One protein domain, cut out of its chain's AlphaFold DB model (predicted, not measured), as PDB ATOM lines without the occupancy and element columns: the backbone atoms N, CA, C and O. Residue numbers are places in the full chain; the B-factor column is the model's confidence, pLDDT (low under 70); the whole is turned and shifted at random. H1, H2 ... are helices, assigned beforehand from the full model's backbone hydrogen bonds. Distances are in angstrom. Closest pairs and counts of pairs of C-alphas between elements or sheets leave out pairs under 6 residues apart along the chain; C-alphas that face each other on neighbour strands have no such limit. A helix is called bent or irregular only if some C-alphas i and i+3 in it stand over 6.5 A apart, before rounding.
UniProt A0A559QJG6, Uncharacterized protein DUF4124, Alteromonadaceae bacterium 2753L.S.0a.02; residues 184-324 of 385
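AT A GLANCE: This is residues 184 to 324 of the 385 residues of the protein "Uncharacterized protein DUF4124" of Alteromonadaceae bacterium 2753L.S.0a.02 (UniProt A0A559QJG6). Two helical lobes are joined by one long helix, H7: H1 to H6 make the larger lobe, with H3, H4 and H6 packing on H7, and H8 to H11 make a smaller lobe at the far end of H7. Residues 249 to 254, at the turn from H6 to H7, stick out as a loop at one end of the longest axis. The printed part has 141 residues with eleven named helices, H1 to H11 in chain order, and no named strand: its class is all helix, with mostly crossed packing. It is only just compact, close to loose, with a radius of gyration of the C-alphas of 17.3 A, and elongated, spanning 56 by 36 by 30 A.

IN THESE COORDINATES: Find C-alpha 184 at (46.052, -66.868, 38.416); from there H1 runs to residue 195, 16.6 A on. Next come H2, residues 197 to 204, H3, 206 to 213, H4, 217 to 221, and H5, 224 to 230. H6, residues 233 to 249, is 25.7 A long and irregular: C-alphas 234 and 237 are 7.0 A apart. Look for C-alpha 258 at (27.273, -53.114, 53.039), where H7 begins; it runs 32.4 A to residue 280. H8, 283 to 289, H9, 292 to 299, and H10, 303 to 308, follow. H11, residues 310 to 324, covers 21.4 A and ends at (57.400, -52.687, 61.069).

HOW THE PARTS SIT: Start at H1: it touches H6 at residues 233 to 234 alone, closest at the C-alphas of Asp 189 and Ala 234, 5.1 A. H2 touches H5 at a steep tilt of 60 degrees, opposite ways, closest at C-alphas 202 and 225, 5.3 A. H3 touches residues 270 to 274 of H7, about perpendicular at 88 degrees, closest at C-alphas 212 and 270, 5.5 A. H4 touches residues 259 to 267 of H7, closest at C-alphas 221 and 262, 6.5 A. H6 touches residues 258 to 265 of H7, opposite ways at a steep tilt of 66 degrees, closest at C-alphas 242 and 261, 4.8 A. Farther on, H11 is close to but not clearly touching H7, with C-alphas 279 and 319 at 6.9 A. Residues 311 to 315 of H11 touch H8, closest at C-alphas 285 and 315, 6.3 A. H9 and H10 form a helical hairpin at a shallow tilt of 30 degrees, closest at C-alphas 297 and 306, 6.1 A. H6 is apart from H8, H9, H10 and H11. Each O i to N i+4 pair is within hydrogen-bond range in H1 to H5 and H7 to H10, against 10 of 13 in H6 and 9 of 11 in H11.

THE WHOLE: The two C-alphas farthest apart, of Asn 253 and Pro 292, are 57.1 A apart. The printed part has no cut and no long link; H6 to H7 is short, the others tight. The mean pLDDT of the printed part is 89.3; residues 249 to 256 and 323 are under 70.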
ATOM      1  N   ALA A 184      46.196 -67.346  39.789       85.69
ATOM      2  CA  ALA A 184      46.052 -66.868  38.416       85.69
ATOM      3  C   ALA A 184      44.976 -65.778  38.292       85.69
ATOM      4  O   ALA A 184      45.204 -64.743  37.661       85.69
ATOM      5  N   GLN A 185      43.821 -66.015  38.920       87.94
ATOM      6  CA  GLN A 185      42.699 -65.085  38.925       87.94
ATOM      7  C   GLN A 185      43.081 -63.817  39.683       87.94
ATOM      8  O   GLN A 185      43.017 -62.734  39.114       87.94
ATOM      9  N   MET A 186      43.645 -63.953  40.887       88.69
ATOM     10  CA  MET A 186      44.056 -62.804  41.693       88.69
ATOM     11  C   MET A 186      45.130 -61.944  41.008       88.69
ATOM     12  O   MET A 186      45.088 -60.720  41.109       88.69
ATOM     13  N   MET A 187      46.066 -62.541  40.259       85.56
ATOM     14  CA  MET A 187      47.016 -61.758  39.453       85.56
ATOM     15  C   MET A 187      46.363 -61.063  38.259       85.56
ATOM     16  O   MET A 187      46.749 -59.942  37.917       85.56
ATOM     17  N   THR A 188      45.375 -61.701  37.636       85.94
ATOM     18  CA  THR A 188      44.591 -61.096  36.552       85.94
ATOM     19  C   THR A 188      43.780 -59.914  37.073       85.94
ATOM     20  O   THR A 188      43.831 -58.837  36.482       85.94
ATOM     21  N   ASP A 189      43.120 -60.076  38.217       89.12
ATOM     22  CA  ASP A 189      42.334 -59.032  38.870       89.12
ATOM     23  C   ASP A 189      43.214 -57.886  39.358       89.12
ATOM     24  O   ASP A 189      42.865 -56.725  39.168       89.12
ATOM     25  N   LEU A 190      44.398 -58.180  39.904       88.12
ATOM     26  CA  LEU A 190      45.358 -57.153  40.305       88.12
ATOM     27  C   LEU A 190      45.871 -56.353  39.099       88.12
ATOM     28  O   LEU A 190      46.016 -55.131  39.183       88.12
ATOM     29  N   LYS A 191      46.120 -57.021  37.965       86.25
ATOM     30  CA  LYS A 191      46.496 -56.356  36.711       86.25
ATOM     31  C   LYS A 191      45.354 -55.485  36.188       86.25
ATOM     32  O   LYS A 191      45.575 -54.307  35.920       86.25
ATOM     33  N   ALA A 192      44.141 -56.032  36.113       89.00
ATOM     34  CA  ALA A 192      42.950 -55.302  35.688       89.00
ATOM     35  C   ALA A 192      42.676 -54.089  36.589       89.00
ATOM     36  O   ALA A 192      42.382 -53.003  36.096       89.00
ATOM     37  N   LEU A 193      42.850 -54.246  37.902       92.44
ATOM     38  CA  LEU A 193      42.725 -53.169  38.875       92.44
ATOM     39  C   LEU A 193      43.761 -52.063  38.617       92.44
ATOM     40  O   LEU A 193      43.400 -50.888  38.570       92.44
ATOM     41  N   GLY A 194      45.026 -52.433  38.396       89.88
ATOM     42  CA  GLY A 194      46.112 -51.501  38.071       89.88
ATOM     43  C   GLY A 194      45.924 -50.749  36.748       89.88
ATOM     44  O   GLY A 194      46.418 -49.628  36.600       89.88
ATOM     45  N   ASP A 195      45.195 -51.342  35.805       89.88
ATOM     46  CA  ASP A 195      44.875 -50.759  34.499       89.88
ATOM     47  C   ASP A 195      43.539 -49.993  34.488       89.88
ATOM     48  O   ASP A 195      43.236 -49.305  33.513       89.88
ATOM     49  N   SER A 196      42.754 -50.062  35.569       95.88
ATOM     50  CA  SER A 196      41.415 -49.467  35.627       95.88
ATOM     51  C   SER A 196      41.451 -47.932  35.701       95.88
ATOM     52  O   SER A 196      42.273 -47.326  36.402       95.88
ATOM     53  N   ALA A 197      40.536 -47.279  34.977       96.56
ATOM     54  CA  ALA A 197      40.389 -45.822  35.000       96.56
ATOM     55  C   ALA A 197      39.849 -45.340  36.356       96.56
ATOM     56  O   ALA A 197      40.169 -44.242  36.815       96.56
ATOM     57  N   GLU A 198      39.067 -46.185  37.021       97.31
ATOM     58  CA  GLU A 198      38.477 -45.971  38.334       97.31
ATOM     59  C   GLU A 198      39.566 -45.860  39.402       97.31
ATOM     60  O   GLU A 198      39.562 -44.896  40.168       97.31
ATOM     61  N   LEU A 199      40.558 -46.764  39.407       95.88
ATOM     62  CA  LEU A 199      41.697 -46.662  40.323       95.88
ATOM     63  C   LEU A 199      42.514 -45.393  40.066       95.88
ATOM     64  O   LEU A 199      42.885 -44.698  41.012       95.88
ATOM     65  N   GLN A 200      42.781 -45.054  38.801       95.38
ATOM     66  CA  GLN A 200      43.517 -43.831  38.467       95.38
ATOM     67  C   GLN A 200      42.769 -42.577  38.935       95.38
ATOM     68  O   GLN A 200      43.371 -41.679  39.529       95.38
ATOM     69  N   THR A 201      41.454 -42.535  38.725       97.31
ATOM     70  CA  THR A 201      40.587 -41.435  39.169       97.31
ATOM     71  C   THR A 201      40.572 -41.341  40.694       97.31
ATOM     72  O   THR A 201      40.792 -40.264  41.247       97.31
ATOM     73  N   PHE A 202      40.422 -42.472  41.385       96.94
ATOM     74  CA  PHE A 202      40.463 -42.546  42.843       96.94
ATOM     75  C   PHE A 202      41.789 -42.019  43.410       96.94
ATOM     76  O   PHE A 202      41.799 -41.164  44.297       96.94
ATOM     77  N   LEU A 203      42.925 -42.471  42.868       94.81
ATOM     78  CA  LEU A 203      44.257 -42.076  43.343       94.81
ATOM     79  C   LEU A 203      44.584 -40.601  43.062       94.81
ATOM     80  O   LEU A 203      45.348 -39.979  43.810       94.81
ATOM     81  N   THR A 204      44.035 -40.031  41.989       96.19
ATOM     82  CA  THR A 204      44.303 -38.643  41.579       96.19
ATOM     83  C   THR A 204      43.290 -37.635  42.121       96.19
ATOM     84  O   THR A 204      43.595 -36.441  42.122       96.19
ATOM     85  N   SER A 205      42.143 -38.080  42.648       97.69
ATOM     86  CA  SER A 205      41.098 -37.195  43.174       97.69
ATOM     87  C   SER A 205      41.575 -36.398  44.406       97.69
ATOM     88  O   SER A 205      41.943 -36.986  45.432       97.69
ATOM     89  N   PRO A 206      41.549 -35.048  44.364       96.81
ATOM     90  CA  PRO A 206      41.922 -34.212  45.508       96.81
ATOM     91  C   PRO A 206      41.026 -34.434  46.731       96.81
ATOM     92  O   PRO A 206      41.515 -34.379  47.859       96.81
ATOM     93  N   HIS A 207      39.739 -34.718  46.508       97.38
ATOM     94  CA  HIS A 207      38.760 -34.965  47.568       97.38
ATOM     95  C   HIS A 207      39.092 -36.245  48.343       97.38
ATOM     96  O   HIS A 207      39.207 -36.220  49.568       97.38
ATOM     97  N   ILE A 208      39.351 -37.339  47.622       97.50
ATOM     98  CA  ILE A 208      39.787 -38.623  48.187       97.50
ATOM     99  C   ILE A 208      41.067 -38.457  49.007       97.50
ATOM    100  O   ILE A 208      41.152 -38.898  50.155       97.50
ATOM    101  N   GLN A 209      42.063 -37.764  48.449       96.06
ATOM    102  CA  GLN A 209      43.313 -37.504  49.157       96.06
ATOM    103  C   GLN A 209      43.099 -36.667  50.419       96.06
ATOM    104  O   GLN A 209      43.752 -36.924  51.430       96.06
ATOM    105  N   GLN A 210      42.208 -35.673  50.388       96.75
ATOM    106  CA  GLN A 210      41.865 -34.890  51.570       96.75
ATOM    107  C   GLN A 210      41.199 -35.766  52.636       96.75
ATOM    108  O   GLN A 210      41.649 -35.734  53.779       96.75
ATOM    109  N   ALA A 211      40.215 -36.587  52.259       97.00
ATOM    110  CA  ALA A 211      39.518 -37.495  53.168       97.00
ATOM    111  C   ALA A 211      40.478 -38.492  53.844       97.00
ATOM    112  O   ALA A 211      40.439 -38.659  55.064       97.00
ATOM    113  N   MET A 212      41.411 -39.086  53.089       95.62
ATOM    114  CA  MET A 212      42.437 -39.980  53.645       95.62
ATOM    115  C   MET A 212      43.426 -39.248  54.565       95.62
ATOM    116  O   MET A 212      43.784 -39.775  55.620       95.62
ATOM    117  N   ARG A 213      43.843 -38.017  54.225       94.38
ATOM    118  CA  ARG A 213      44.723 -37.197  55.089       94.38
ATOM    119  C   ARG A 213      44.048 -36.801  56.396       94.38
ATOM    120  O   ARG A 213      44.697 -36.834  57.436       94.38
ATOM    121  N   SER A 214      42.772 -36.425  56.346       95.62
ATOM    122  CA  SER A 214      41.997 -36.046  57.530       95.62
ATOM    123  C   SER A 214      41.436 -37.246  58.294       95.62
ATOM    124  O   SER A 214      40.717 -37.044  59.267       95.62
ATOM    125  N   ASN A 215      41.722 -38.479  57.853       94.25
ATOM    126  CA  ASN A 215      41.150 -39.710  58.399       94.25
ATOM    127  C   ASN A 215      39.604 -39.684  58.461       94.25
ATOM    128  O   ASN A 215      39.007 -40.238  59.381       94.25
ATOM    129  N   ASN A 216      38.957 -39.017  57.499       96.44
ATOM    130  CA  ASN A 216      37.501 -38.906  57.412       96.44
ATOM    131  C   ASN A 216      36.962 -40.047  56.537       96.44
ATOM    132  O   ASN A 216      36.862 -39.908  55.317       96.44
ATOM    133  N   MET A 217      36.699 -41.200  57.161       95.88
ATOM    134  CA  MET A 217      36.274 -42.413  56.451       95.88
ATOM    135  C   MET A 217      34.857 -42.292  55.889       95.88
ATOM    136  O   MET A 217      34.618 -42.788  54.796       95.88
ATOM    137  N   ASP A 218      33.951 -41.576  56.557       96.31
ATOM    138  CA  ASP A 218      32.598 -41.347  56.037       96.31
ATOM    139  C   ASP A 218      32.636 -40.588  54.706       96.31
ATOM    140  O   ASP A 218      32.073 -41.047  53.715       96.31
ATOM    141  N   ALA A 219      33.406 -39.495  54.634       97.06
ATOM    142  CA  ALA A 219      33.583 -38.751  53.385       97.06
ATOM    143  C   ALA A 219      34.274 -39.579  52.287       97.06
ATOM    144  O   ALA A 219      34.026 -39.363  51.100       97.06
ATOM    145  N   LEU A 220      35.151 -40.515  52.669       96.94
ATOM    146  CA  LEU A 220      35.791 -41.438  51.735       96.94
ATOM    147  C   LEU A 220      34.772 -42.438  51.172       96.94
ATOM    148  O   LEU A 220      34.689 -42.586  49.959       96.94
ATOM    149  N   ILE A 221      33.970 -43.078  52.022       97.06
ATOM    150  CA  ILE A 221      32.987 -44.097  51.623       97.06
ATOM    151  C   ILE A 221      31.851 -43.492  50.796       97.06
ATOM    152  O   ILE A 221      31.388 -44.107  49.836       97.06
ATOM    153  N   GLU A 222      31.412 -42.282  51.143       96.56
ATOM    154  CA  GLU A 222      30.341 -41.563  50.441       96.56
ATOM    155  C   GLU A 222      30.800 -40.968  49.101       96.56
ATOM    156  O   GLU A 222      29.973 -40.537  48.292       96.56
ATOM    157  N   SER A 223      32.108 -40.949  48.835       98.00
ATOM    158  CA  SER A 223      32.632 -40.393  47.592       98.00
ATOM    159  C   SER A 223      32.275 -41.259  46.372       98.00
ATOM    160  O   SER A 223      32.363 -42.494  46.421       98.00
ATOM    161  N   PRO A 224      31.906 -40.642  45.234       97.94
ATOM    162  CA  PRO A 224      31.577 -41.385  44.024       97.94
ATOM    163  C   PRO A 224      32.780 -42.162  43.468       97.94
ATOM    164  O   PRO A 224      32.591 -43.234  42.900       97.94
ATOM    165  N   GLU A 225      34.008 -41.671  43.652       97.81
ATOM    166  CA  GLU A 225      35.220 -42.352  43.188       97.81
ATOM    167  C   GLU A 225      35.516 -43.624  43.986       97.81
ATOM    168  O   GLU A 225      35.887 -44.637  43.396       97.81
ATOM    169  N   PHE A 226      35.322 -43.607  45.311       97.62
ATOM    170  CA  PHE A 226      35.445 -44.820  46.120       97.62
ATOM    171  C   PHE A 226      34.359 -45.830  45.750       97.62
ATOM    172  O   PHE A 226      34.664 -46.995  45.522       97.62
ATOM    173  N   GLN A 227      33.112 -45.371  45.603       97.50
ATOM    174  CA  GLN A 227      31.989 -46.215  45.192       97.50
ATOM    175  C   GLN A 227      32.201 -46.847  43.810       97.50
ATOM    176  O   GLN A 227      31.831 -47.998  43.597       97.50
ATOM    177  N   ALA A 228      32.818 -46.128  42.869       97.19
ATOM    178  CA  ALA A 228      33.212 -46.688  41.579       97.19
ATOM    179  C   ALA A 228      34.309 -47.754  41.733       97.19
ATOM    180  O   ALA A 228      34.216 -48.816  41.122       97.19
ATOM    181  N   LEU A 229      35.306 -47.497  42.587       96.44
ATOM    182  CA  LEU A 229      36.418 -48.411  42.843       96.44
ATOM    183  C   LEU A 229      35.952 -49.742  43.450       96.44
ATOM    184  O   LEU A 229      36.289 -50.800  42.926       96.44
ATOM    185  N   ILE A 230      35.156 -49.713  44.521       95.94
ATOM    186  CA  ILE A 230      34.715 -50.936  45.221       95.94
ATOM    187  C   ILE A 230      33.726 -51.784  44.410       95.94
ATOM    188  O   ILE A 230      33.491 -52.943  44.736       95.94
ATOM    189  N   ARG A 231      33.129 -51.215  43.356       96.06
ATOM    190  CA  ARG A 231      32.250 -51.936  42.423       96.06
ATOM    191  C   ARG A 231      33.021 -52.705  41.357       96.06
ATOM    192  O   ARG A 231      32.402 -53.454  40.601       96.06
ATOM    193  N   LEU A 232      34.339 -52.518  41.264       95.62
ATOM    194  CA  LEU A 232      35.157 -53.310  40.358       95.62
ATOM    195  C   LEU A 232      35.131 -54.789  40.781       95.62
ATOM    196  O   LEU A 232      35.197 -55.076  41.978       95.62
ATOM    197  N   PRO A 233      35.132 -55.735  39.822       92.19
ATOM    198  CA  PRO A 233      35.169 -57.167  40.121       92.19
ATOM    199  C   PRO A 233      36.314 -57.573  41.060       92.19
ATOM    200  O   PRO A 233      36.120 -58.414  41.929       92.19
ATOM    201  N   ALA A 234      37.470 -56.904  40.959       90.75
ATOM    202  CA  ALA A 234      38.638 -57.148  41.807       90.75
ATOM    203  C   ALA A 234      38.396 -56.904  43.314       90.75
ATOM    204  O   ALA A 234      39.149 -57.414  44.139       90.75
ATOM    205  N   PHE A 235      37.369 -56.130  43.687       92.00
ATOM    206  CA  PHE A 235      36.994 -55.888  45.086       92.00
ATOM    207  C   PHE A 235      35.807 -56.729  45.558       92.00
ATOM    208  O   PHE A 235      35.533 -56.726  46.757       92.00
ATOM    209  N   ALA A 236      35.130 -57.463  44.666       91.12
ATOM    210  CA  ALA A 236      33.961 -58.264  45.029       91.12
ATOM    211  C   ALA A 236      34.301 -59.265  46.143       91.12
ATOM    212  O   ALA A 236      33.652 -59.276  47.182       91.12
ATOM    213  N   GLU A 237      35.402 -60.003  45.990       88.62
ATOM    214  CA  GLU A 237      35.831 -60.977  47.000       88.62
ATOM    215  C   GLU A 237      36.251 -60.325  48.321       88.62
ATOM    216  O   GLU A 237      35.960 -60.844  49.397       88.62
ATOM    217  N   MET A 238      36.937 -59.178  48.260       89.19
ATOM    218  CA  MET A 238      37.341 -58.448  49.463       89.19
ATOM    219  C   MET A 238      36.122 -57.927  50.225       89.19
ATOM    220  O   MET A 238      36.134 -57.899  51.454       89.19
ATOM    221  N   ARG A 239      35.075 -57.533  49.499       91.19
ATOM    222  CA  ARG A 239      33.812 -57.097  50.077       91.19
ATOM    223  C   ARG A 239      33.050 -58.259  50.696       91.19
ATOM    224  O   ARG A 239      32.675 -58.135  51.854       91.19
ATOM    225  N   ASP A 240      32.917 -59.387  50.004       90.31
ATOM    226  CA  ASP A 240      32.298 -60.599  50.562       90.31
ATOM    227  C   ASP A 240      33.007 -61.035  51.855       90.31
ATOM    228  O   ASP A 240      32.383 -61.389  52.859       90.31
ATOM    229  N   LEU A 241      34.339 -60.947  51.859       87.81
ATOM    230  CA  LEU A 241      35.149 -61.233  53.030       87.81
ATOM    231  C   LEU A 241      34.908 -60.225  54.160       87.81
ATOM    232  O   LEU A 241      34.702 -60.625  55.307       87.81
ATOM    233  N   ALA A 242      34.910 -58.932  53.856       88.56
ATOM    234  CA  ALA A 242      34.648 -57.893  54.844       88.56
ATOM    235  C   ALA A 242      33.233 -58.016  55.440       88.56
ATOM    236  O   ALA A 242      33.079 -57.889  56.654       88.56
ATOM    237  N   GLU A 243      32.229 -58.348  54.624       88.50
ATOM    238  CA  GLU A 243      30.863 -58.648  55.066       88.50
ATOM    239  C   GLU A 243      30.854 -59.855  56.024       88.50
ATOM    240  O   GLU A 243      30.260 -59.783  57.103       88.50
ATOM    241  N   SER A 244      31.589 -60.930  55.707       86.44
ATOM    242  CA  SER A 244      31.680 -62.109  56.585       86.44
ATOM    243  C   SER A 244      32.351 -61.825  57.939       86.44
ATOM    244  O   SER A 244      31.894 -62.323  58.967       86.44
ATOM    245  N   GLN A 245      33.393 -60.984  57.968       82.31
ATOM    246  CA  GLN A 245      34.127 -60.641  59.196       82.31
ATOM    247  C   GLN A 245      33.405 -59.610  60.062       82.31
ATOM    248  O   GLN A 245      33.486 -59.655  61.293       82.31
ATOM    249  N   ALA A 246      32.694 -58.672  59.436       79.69
ATOM    250  CA  ALA A 246      31.813 -57.760  60.149       79.69
ATOM    251  C   ALA A 246      30.683 -58.553  60.835       79.69
ATOM    252  O   ALA A 246      30.414 -58.325  62.016       79.69
ATOM    253  N   GLY A 247      30.142 -59.560  60.127       76.44
ATOM    254  CA  GLY A 247      29.185 -60.575  60.588       76.44
ATOM    255  C   GLY A 247      29.509 -61.228  61.930       76.44
ATOM    256  O   GLY A 247      28.637 -61.404  62.775       76.44
ATOM    257  N   GLU A 248      30.770 -61.605  62.124       75.81
ATOM    258  CA  GLU A 248      31.204 -62.380  63.290       75.81
ATOM    259  C   GLU A 248      31.321 -61.530  64.568       75.81
ATOM    260  O   GLU A 248      31.149 -62.039  65.676       75.81
ATOM    261  N   ASN A 249      31.574 -60.223  64.427       68.38
ATOM    262  CA  ASN A 249      31.817 -59.317  65.554       68.38
ATOM    263  C   ASN A 249      30.572 -58.546  66.005       68.38
ATOM    264  O   ASN A 249      30.461 -58.176  67.176       68.38
ATOM    265  N   ALA A 250      29.634 -58.287  65.098       64.25
ATOM    266  CA  ALA A 250      28.375 -57.652  65.449       64.25
ATOM    267  C   ALA A 250      27.366 -58.742  65.837       64.25
ATOM    268  O   ALA A 250      26.945 -59.563  65.030       64.25
ATOM    269  N   GLY A 251      27.030 -58.792  67.129       66.94
ATOM    270  CA  GLY A 251      26.131 -59.799  67.689       66.94
ATOM    271  C   GLY A 251      24.806 -59.931  66.920       66.94
ATOM    272  O   GLY A 251      24.351 -58.991  66.280       66.94
ATOM    273  N   VAL A 252      24.182 -61.105  67.062       68.88
ATOM    274  CA  VAL A 252      23.050 -61.725  66.323       68.88
ATOM    275  C   VAL A 252      21.876 -60.826  65.848       68.88
ATOM    276  O   VAL A 252      21.064 -61.287  65.057       68.88
ATOM    277  N   ASN A 253      21.757 -59.563  66.265       63.94
ATOM    278  CA  ASN A 253      20.586 -58.710  66.014       63.94
ATOM    279  C   ASN A 253      20.863 -57.373  65.296       63.94
ATOM    280  O   ASN A 253      19.970 -56.526  65.277       63.94
ATOM    281  N   GLN A 254      22.051 -57.144  64.734       63.56
ATOM    282  CA  GLN A 254      22.319 -55.923  63.967       63.56
ATOM    283  C   GLN A 254      22.433 -56.257  62.478       63.56
ATOM    284  O   GLN A 254      23.206 -57.133  62.105       63.56
ATOM    285  N   ASP A 255      21.640 -55.582  61.638       59.84
ATOM    286  CA  ASP A 255      21.788 -55.612  60.179       59.84
ATOM    287  C   ASP A 255      23.147 -54.995  59.833       59.84
ATOM    288  O   ASP A 255      23.283 -53.780  59.679       59.84
ATOM    289  N   ILE A 256      24.169 -55.844  59.788       61.69
ATOM    290  CA  ILE A 256      25.522 -55.488  59.375       61.69
ATOM    291  C   ILE A 256      25.436 -55.175  57.893       61.69
ATOM    292  O   ILE A 256      25.173 -56.040  57.054       61.69
ATOM    293  N   GLY A 257      25.536 -53.887  57.597       76.00
ATOM    294  CA  GLY A 257      25.266 -53.368  56.273       76.00
ATOM    295  C   GLY A 257      26.499 -53.450  55.387       76.00
ATOM    296  O   GLY A 257      27.632 -53.399  55.856       76.00
ATOM    297  N   VAL A 258      26.264 -53.411  54.077       85.81
ATOM    298  CA  VAL A 258      27.273 -53.114  53.039       85.81
ATOM    299  C   VAL A 258      28.203 -51.956  53.444       85.81
ATOM    300  O   VAL A 258      29.387 -51.960  53.126       85.81
ATOM    301  N   ARG A 259      27.687 -50.988  54.216       90.44
ATOM    302  CA  ARG A 259      28.449 -49.851  54.747       90.44
ATOM    303  C   ARG A 259      29.610 -50.257  55.666       90.44
ATOM    304  O   ARG A 259      30.641 -49.595  55.622       90.44
ATOM    305  N   ASP A 260      29.474 -51.306  56.474       89.31
ATOM    306  CA  ASP A 260      30.541 -51.747  57.386       89.31
ATOM    307  C   ASP A 260      31.686 -52.410  56.612       89.31
ATOM    308  O   ASP A 260      32.863 -52.161  56.887       89.31
ATOM    309  N   ALA A 261      31.346 -53.186  55.579       90.06
ATOM    310  CA  ALA A 261      32.319 -53.757  54.653       90.06
ATOM    311  C   ALA A 261      33.056 -52.657  53.873       90.06
ATOM    312  O   ALA A 261      34.288 -52.663  53.793       90.06
ATOM    313  N   ASP A 262      32.321 -51.657  53.380       93.44
ATOM    314  CA  ASP A 262      32.890 -50.478  52.727       93.44
ATOM    315  C   ASP A 262      33.817 -49.704  53.677       93.44
ATOM    316  O   ASP A 262      34.912 -49.300  53.281       93.44
ATOM    317  N   TYR A 263      33.427 -49.536  54.946       93.12
ATOM    318  CA  TYR A 263      34.247 -48.878  55.965       93.12
ATOM    319  C   TYR A 263      35.547 -49.629  56.236       93.12
ATOM    320  O   TYR A 263      36.625 -49.029  56.346       93.12
ATOM    321  N   PHE A 264      35.463 -50.951  56.310       90.06
ATOM    322  CA  PHE A 264      36.621 -51.806  56.471       90.06
ATOM    323  C   PHE A 264      37.594 -51.658  55.291       90.06
ATOM    324  O   PHE A 264      38.780 -51.380  55.500       90.06
ATOM    325  N   ILE A 265      37.096 -51.752  54.054       92.50
ATOM    326  CA  ILE A 265      37.905 -51.577  52.837       92.50
ATOM    327  C   ILE A 265      38.509 -50.168  52.789       92.50
ATOM    328  O   ILE A 265      39.711 -50.018  52.553       92.50
ATOM    329  N   ALA A 266      37.718 -49.132  53.081       94.75
ATOM    330  CA  ALA A 266      38.171 -47.743  53.143       94.75
ATOM    331  C   ALA A 266      39.317 -47.561  54.148       94.75
ATOM    332  O   ALA A 266      40.315 -46.901  53.845       94.75
ATOM    333  N   THR A 267      39.220 -48.206  55.312       92.38
ATOM    334  CA  THR A 267      40.269 -48.192  56.337       92.38
ATOM    335  C   THR A 267      41.559 -48.834  55.822       92.38
ATOM    336  O   THR A 267      42.638 -48.255  55.980       92.38
ATOM    337  N   GLN A 268      41.475 -49.991  55.155       90.12
ATOM    338  CA  GLN A 268      42.650 -50.658  54.578       90.12
ATOM    339  C   GLN A 268      43.302 -49.820  53.473       90.12
ATOM    340  O   GLN A 268      44.519 -49.619  53.480       90.12
ATOM    341  N   ILE A 269      42.503 -49.256  52.565       93.06
ATOM    342  CA  ILE A 269      43.000 -48.392  51.488       93.06
ATOM    343  C   ILE A 269      43.643 -47.125  52.063       93.06
ATOM    344  O   ILE A 269      44.751 -46.769  51.661       93.06
ATOM    345  N   SER A 270      43.016 -46.479  53.050       93.31
ATOM    346  CA  SER A 270      43.575 -45.310  53.742       93.31
ATOM    347  C   SER A 270      44.906 -45.640  54.428       93.31
ATOM    348  O   SER A 270      45.878 -44.888  54.316       93.31
ATOM    349  N   ASN A 271      45.008 -46.809  55.072       90.62
ATOM    350  CA  ASN A 271      46.255 -47.296  55.662       90.62
ATOM    351  C   ASN A 271      47.361 -47.453  54.612       90.62
ATOM    352  O   ASN A 271      48.468 -46.948  54.810       90.62
ATOM    353  N   ILE A 272      47.065 -48.113  53.491       89.69
ATOM    354  CA  ILE A 272      48.007 -48.301  52.379       89.69
ATOM    355  C   ILE A 272      48.401 -46.950  51.769       89.69
ATOM    356  O   ILE A 272      49.581 -46.713  51.494       89.69
ATOM    357  N   TRP A 273      47.450 -46.031  51.609       92.25
ATOM    358  CA  TRP A 273      47.698 -44.702  51.062       92.25
ATOM    359  C   TRP A 273      48.617 -43.878  51.964       92.25
ATOM    360  O   TRP A 273      49.603 -43.330  51.479       92.25
ATOM    361  N   ARG A 274      48.364 -43.834  53.282       90.44
ATOM    362  CA  ARG A 274      49.232 -43.125  54.240       90.44
ATOM    363  C   ARG A 274      50.642 -43.696  54.239       90.44
ATOM    364  O   ARG A 274      51.603 -42.929  54.191       90.44
ATOM    365  N   LYS A 275      50.767 -45.027  54.231       87.75
ATOM    366  CA  LYS A 275      52.059 -45.711  54.097       87.75
ATOM    367  C   LYS A 275      52.771 -45.243  52.824       87.75
ATOM    368  O   LYS A 275      53.882 -44.730  52.898       87.75
ATOM    369  N   THR A 276      52.098 -45.316  51.679       89.50
ATOM    370  CA  THR A 276      52.646 -44.901  50.375       89.50
ATOM    371  C   THR A 276      53.015 -43.415  50.340       89.50
ATOM    372  O   THR A 276      54.031 -43.033  49.761       89.50
ATOM    373  N   ASN A 277      52.225 -42.554  50.981       90.25
ATOM    374  CA  ASN A 277      52.496 -41.123  51.050       90.25
ATOM    375  C   ASN A 277      53.733 -40.818  51.909       90.25
ATOM    376  O   ASN A 277      54.570 -40.011  51.509       90.25
ATOM    377  N   ASN A 278      53.895 -41.513  53.039       90.19
ATOM    378  CA  ASN A 278      55.100 -41.419  53.865       90.19
ATOM    379  C   ASN A 278      56.340 -41.879  53.082       90.19
ATOM    380  O   ASN A 278      57.380 -41.226  53.127       90.19
ATOM    381  N   LEU A 279      56.202 -42.943  52.290       88.06
ATOM    382  CA  LEU A 279      57.262 -43.448  51.417       88.06
ATOM    383  C   LEU A 279      57.637 -42.440  50.321       88.06
ATOM    384  O   LEU A 279      58.812 -42.222  50.051       88.06
ATOM    385  N   ARG A 280      56.657 -41.750  49.726       89.81
ATOM    386  CA  ARG A 280      56.916 -40.686  48.740       89.81
ATOM    387  C   ARG A 280      57.694 -39.506  49.342       89.81
ATOM    388  O   ARG A 280      58.440 -38.841  48.626       89.81
ATOM    389  N   SER A 281      57.531 -39.233  50.636       92.00
ATOM    390  CA  SER A 281      58.291 -38.180  51.321       92.00
ATOM    391  C   SER A 281      59.724 -38.577  51.700       92.00
ATOM    392  O   SER A 281      60.507 -37.701  52.064       92.00
ATOM    393  N   ASP A 282      60.102 -39.855  51.580       94.81
ATOM    394  CA  ASP A 282      61.464 -40.309  51.870       94.81
ATOM    395  C   ASP A 282      62.438 -39.843  50.757       94.81
ATOM    396  O   ASP A 282      62.255 -40.180  49.578       94.81
ATOM    397  N   PRO A 283      63.488 -39.060  51.084       94.69
ATOM    398  CA  PRO A 283      64.455 -38.581  50.098       94.69
ATOM    399  C   PRO A 283      65.217 -39.715  49.395       94.69
ATOM    400  O   PRO A 283      65.582 -39.559  48.229       94.69
ATOM    401  N   GLU A 284      65.443 -40.855  50.049       93.31
ATOM    402  CA  GLU A 284      66.127 -42.002  49.443       93.31
ATOM    403  C   GLU A 284      65.222 -42.737  48.450       93.31
ATOM    404  O   GLU A 284      65.677 -43.133  47.376       93.31
ATOM    405  N   ILE A 285      63.924 -42.857  48.747       93.69
ATOM    406  CA  ILE A 285      62.950 -43.413  47.796       93.69
ATOM    407  C   ILE A 285      62.855 -42.512  46.568       93.69
ATOM    408  O   ILE A 285      62.875 -43.011  45.444       93.69
ATOM    409  N   ASN A 286      62.854 -41.190  46.753       93.88
ATOM    410  CA  ASN A 286      62.879 -40.249  45.634       93.88
ATOM    411  C   ASN A 286      64.134 -40.403  44.760       93.88
ATOM    412  O   ASN A 286      64.023 -40.345  43.537       93.88
ATOM    413  N   ARG A 287      65.311 -40.665  45.348       95.56
ATOM    414  CA  ARG A 287      66.531 -40.977  44.579       95.56
ATOM    415  C   ARG A 287      66.402 -42.279  43.790       95.56
ATOM    416  O   ARG A 287      66.772 -42.311  42.622       95.56
ATOM    417  N   LEU A 288      65.862 -43.333  44.403       93.81
ATOM    418  CA  LEU A 288      65.657 -44.627  43.740       93.81
ATOM    419  C   LEU A 288      64.616 -44.540  42.611       93.81
ATOM    420  O   LEU A 288      64.811 -45.144  41.562       93.81
ATOM    421  N   MET A 289      63.556 -43.747  42.785       93.31
ATOM    422  CA  MET A 289      62.522 -43.497  41.768       93.31
ATOM    423  C   MET A 289      63.023 -42.656  40.584       93.31
ATOM    424  O   MET A 289      62.453 -42.723  39.495       93.31
ATOM    425  N   GLN A 290      64.073 -41.854  40.781       95.88
ATOM    426  CA  GLN A 290      64.731 -41.094  39.711       95.88
ATOM    427  C   GLN A 290      65.721 -41.941  38.900       95.88
ATOM    428  O   GLN A 290      66.206 -41.479  37.867       95.88
ATOM    429  N   ASP A 291      66.018 -43.169  39.334       97.25
ATOM    430  CA  ASP A 291      66.887 -44.068  38.588       97.25
ATOM    431  C   ASP A 291      66.217 -44.491  37.265       97.25
ATOM    432  O   ASP A 291      65.097 -45.012  37.287       97.25
ATOM    433  N   PRO A 292      66.878 -44.302  36.105       96.19
ATOM    434  CA  PRO A 292      66.274 -44.598  34.811       96.19
ATOM    435  C   PRO A 292      65.895 -46.075  34.659       96.19
ATOM    436  O   PRO A 292      64.890 -46.364  34.019       96.19
ATOM    437  N   GLN A 293      66.634 -47.003  35.280       94.25
ATOM    438  CA  GLN A 293      66.328 -48.435  35.202       94.25
ATOM    439  C   GLN A 293      65.090 -48.785  36.027       94.25
ATOM    440  O   GLN A 293      64.232 -49.532  35.569       94.25
ATOM    441  N   VAL A 294      64.975 -48.241  37.243       94.81
ATOM    442  CA  VAL A 294      63.796 -48.468  38.097       94.81
ATOM    443  C   VAL A 294      62.559 -47.857  37.444       94.81
ATOM    444  O   VAL A 294      61.508 -48.492  37.410       94.81
ATOM    445  N   ARG A 295      62.695 -46.659  36.865       94.44
ATOM    446  CA  ARG A 295      61.616 -45.994  36.134       94.44
ATOM    447  C   ARG A 295      61.175 -46.786  34.907       94.44
ATOM    448  O   ARG A 295      59.979 -46.964  34.734       94.44
ATOM    449  N   GLU A 296      62.112 -47.292  34.108       94.56
ATOM    450  CA  GLU A 296      61.803 -48.131  32.946       94.56
ATOM    451  C   GLU A 296      61.054 -49.407  33.358       94.56
ATOM    452  O   GLU A 296      60.065 -49.772  32.727       94.56
ATOM    453  N   LEU A 297      61.479 -50.061  34.444       90.25
ATOM    454  CA  LEU A 297      60.806 -51.251  34.972       90.25
ATOM    455  C   LEU A 297      59.395 -50.943  35.498       90.25
ATOM    456  O   LEU A 297      58.468 -51.709  35.241       90.25
ATOM    457  N   LEU A 298      59.214 -49.817  36.198       90.50
ATOM    458  CA  LEU A 298      57.901 -49.358  36.668       90.50
ATOM    459  C   LEU A 298      56.977 -48.972  35.506       90.50
ATOM    460  O   LEU A 298      55.802 -49.322  35.519       90.50
ATOM    461  N   GLU A 299      57.507 -48.281  34.496       90.56
ATOM    462  CA  GLU A 299      56.766 -47.854  33.305       90.56
ATOM    463  C   GLU A 299      56.318 -49.053  32.464       90.56
ATOM    464  O   GLU A 299      55.165 -49.115  32.041       90.56
ATOM    465  N   LYS A 300      57.188 -50.059  32.313       87.56
ATOM    466  CA  LYS A 300      56.853 -51.342  31.678       87.56
ATOM    467  C   LYS A 300      55.967 -52.241  32.541       87.56
ATOM    468  O   LYS A 300      55.569 -53.303  32.069       87.56
ATOM    469  N   LYS A 301      55.687 -51.854  33.794       85.31
ATOM    470  CA  LYS A 301      55.002 -52.685  34.800       85.31
ATOM    471  C   LYS A 301      55.654 -54.072  34.944       85.31
ATOM    472  O   LYS A 301      54.982 -55.063  35.222       85.31
ATOM    473  N   ASP A 302      56.974 -54.147  34.760       81.88
ATOM    474  CA  ASP A 302      57.741 -55.389  34.816       81.88
ATOM    475  C   ASP A 302      58.056 -55.750  36.274       81.88
ATOM    476  O   ASP A 302      59.140 -55.485  36.802       81.88
ATOM    477  N   LEU A 303      57.070 -56.346  36.952       80.06
ATOM    478  CA  LEU A 303      57.185 -56.782  38.347       80.06
ATOM    479  C   LEU A 303      58.330 -57.786  38.548       80.06
ATOM    480  O   LEU A 303      59.034 -57.730  39.559       80.06
ATOM    481  N   ALA A 304      58.550 -58.687  37.588       77.31
ATOM    482  CA  ALA A 304      59.640 -59.656  37.653       77.31
ATOM    483  C   ALA A 304      61.003 -58.952  37.564       77.31
ATOM    484  O   ALA A 304      61.905 -59.219  38.368       77.31
ATOM    485  N   GLY A 305      61.124 -57.988  36.650       82.94
ATOM    486  CA  GLY A 305      62.273 -57.103  36.532       82.94
ATOM    487  C   GLY A 305      62.526 -56.303  37.811       82.94
ATOM    488  O   GLY A 305      63.660 -56.291  38.297       82.94
ATOM    489  N   LEU A 306      61.485 -55.740  38.435       86.38
ATOM    490  CA  LEU A 306      61.585 -55.043  39.728       86.38
ATOM    491  C   LEU A 306      62.095 -55.960  40.848       86.38
ATOM    492  O   LEU A 306      62.949 -55.555  41.634       86.38
ATOM    493  N   MET A 307      61.639 -57.214  40.908       81.81
ATOM    494  CA  MET A 307      62.127 -58.173  41.906       81.81
ATOM    495  C   MET A 307      63.572 -58.626  41.652       81.81
ATOM    496  O   MET A 307      64.263 -59.025  42.591       81.81
ATOM    497  N   SER A 308      64.046 -58.592  40.406       80.31
ATOM    498  CA  SER A 308      65.420 -58.980  40.056       80.31
ATOM    499  C   SER A 308      66.429 -57.832  40.214       80.31
ATOM    500  O   SER A 308      67.576 -58.058  40.614       80.31
ATOM    501  N   ASN A 309      66.008 -56.588  39.976       91.19
ATOM    502  CA  ASN A 309      66.867 -55.413  40.053       91.19
ATOM    503  C   ASN A 309      67.218 -55.079  41.518       91.19
ATOM    504  O   ASN A 309      66.350 -54.969  42.381       91.19
ATOM    505  N   SER A 310      68.508 -54.918  41.832       90.56
ATOM    506  CA  SER A 310      68.968 -54.659  43.208       90.56
ATOM    507  C   SER A 310      68.456 -53.336  43.788       90.56
ATOM    508  O   SER A 310      68.164 -53.284  44.980       90.56
ATOM    509  N   LYS A 311      68.295 -52.291  42.968       92.44
ATOM    510  CA  LYS A 311      67.793 -50.976  43.401       92.44
ATOM    511  C   LYS A 311      66.289 -50.999  43.648       92.44
ATOM    512  O   LYS A 311      65.828 -50.473  44.657       92.44
ATOM    513  N   ALA A 312      65.533 -51.662  42.775       90.81
ATOM    514  CA  ALA A 312      64.104 -51.871  42.986       90.81
ATOM    515  C   ALA A 312      63.838 -52.751  44.221       90.81
ATOM    516  O   ALA A 312      62.951 -52.444  45.012       90.81
ATOM    517  N   ARG A 313      64.665 -53.776  44.472       87.25
ATOM    518  CA  ARG A 313      64.622 -54.536  45.731       87.25
ATOM    519  C   ARG A 313      64.939 -53.691  46.954       87.25
ATOM    520  O   ARG A 313      64.300 -53.885  47.977       87.25
ATOM    521  N   GLU A 314      65.901 -52.774  46.877       90.06
ATOM    522  CA  GLU A 314      66.178 -51.856  47.987       90.06
ATOM    523  C   GLU A 314      64.974 -50.946  48.266       90.06
ATOM    524  O   GLU A 314      64.619 -50.747  49.427       90.06
ATOM    525  N   LEU A 315      64.291 -50.473  47.217       89.75
ATOM    526  CA  LEU A 315      63.036 -49.731  47.343       89.75
ATOM    527  C   LEU A 315      61.953 -50.582  48.023       89.75
ATOM    528  O   LEU A 315      61.355 -50.129  48.996       89.75
ATOM    529  N   LEU A 316      61.751 -51.829  47.582       87.25
ATOM    530  CA  LEU A 316      60.791 -52.765  48.187       87.25
ATOM    531  C   LEU A 316      61.155 -53.133  49.632       87.25
ATOM    532  O   LEU A 316      60.284 -53.212  50.492       87.25
ATOM    533  N   ARG A 317      62.442 -53.323  49.936       86.75
ATOM    534  CA  ARG A 317      62.921 -53.627  51.289       86.75
ATOM    535  C   ARG A 317      62.649 -52.464  52.231       86.75
ATOM    536  O   ARG A 317      62.196 -52.693  53.346       86.75
ATOM    537  N   ARG A 318      62.881 -51.229  51.784       87.06
ATOM    538  CA  ARG A 318      62.551 -50.023  52.556       87.06
ATOM    539  C   ARG A 318      61.049 -49.901  52.776       87.06
ATOM    540  O   ARG A 318      60.637 -49.721  53.920       87.06
ATOM    541  N   LEU A 319      60.264 -50.123  51.717       83.38
ATOM    542  CA  LEU A 319      58.800 -50.183  51.747       83.38
ATOM    543  C   LEU A 319      58.294 -51.141  52.837       83.38
ATOM    544  O   LEU A 319      57.448 -50.766  53.644       83.38
ATOM    545  N   MET A 320      58.859 -52.351  52.892       80.50
ATOM    546  CA  MET A 320      58.502 -53.375  53.876       80.50
ATOM    547  C   MET A 320      59.050 -53.066  55.276       80.50
ATOM    548  O   MET A 320      58.332 -53.212  56.254       80.50
ATOM    549  N   SER A 321      60.285 -52.576  55.413       83.06
ATOM    550  CA  SER A 321      60.868 -52.280  56.734       83.06
ATOM    551  C   SER A 321      60.165 -51.128  57.461       83.06
ATOM    552  O   SER A 321      60.056 -51.126  58.685       83.06
ATOM    553  N   GLN A 322      59.632 -50.155  56.717       78.31
ATOM    554  CA  GLN A 322      58.888 -49.046  57.309       78.31
ATOM    555  C   GLN A 322      57.515 -49.496  57.841       78.31
ATOM    556  O   GLN A 322      56.948 -48.837  58.715       78.31
ATOM    557  N   GLN A 323      57.003 -50.642  57.369       69.00
ATOM    558  CA  GLN A 323      55.779 -51.261  57.879       69.00
ATOM    559  C   GLN A 323      55.935 -51.736  59.331       69.00
ATOM    560  O   GLN A 323      54.997 -51.603  60.116       69.00
ATOM    561  N   GLU A 324      57.119 -52.219  59.707       71.94
ATOM    562  CA  GLU A 324      57.400 -52.687  61.069       71.94
ATOM    563  C   GLU A 324      57.565 -51.516  62.047       71.94
ATOM    564  O   GLU A 324      57.032 -51.547  63.154       71.94
TER     565      GLU A 324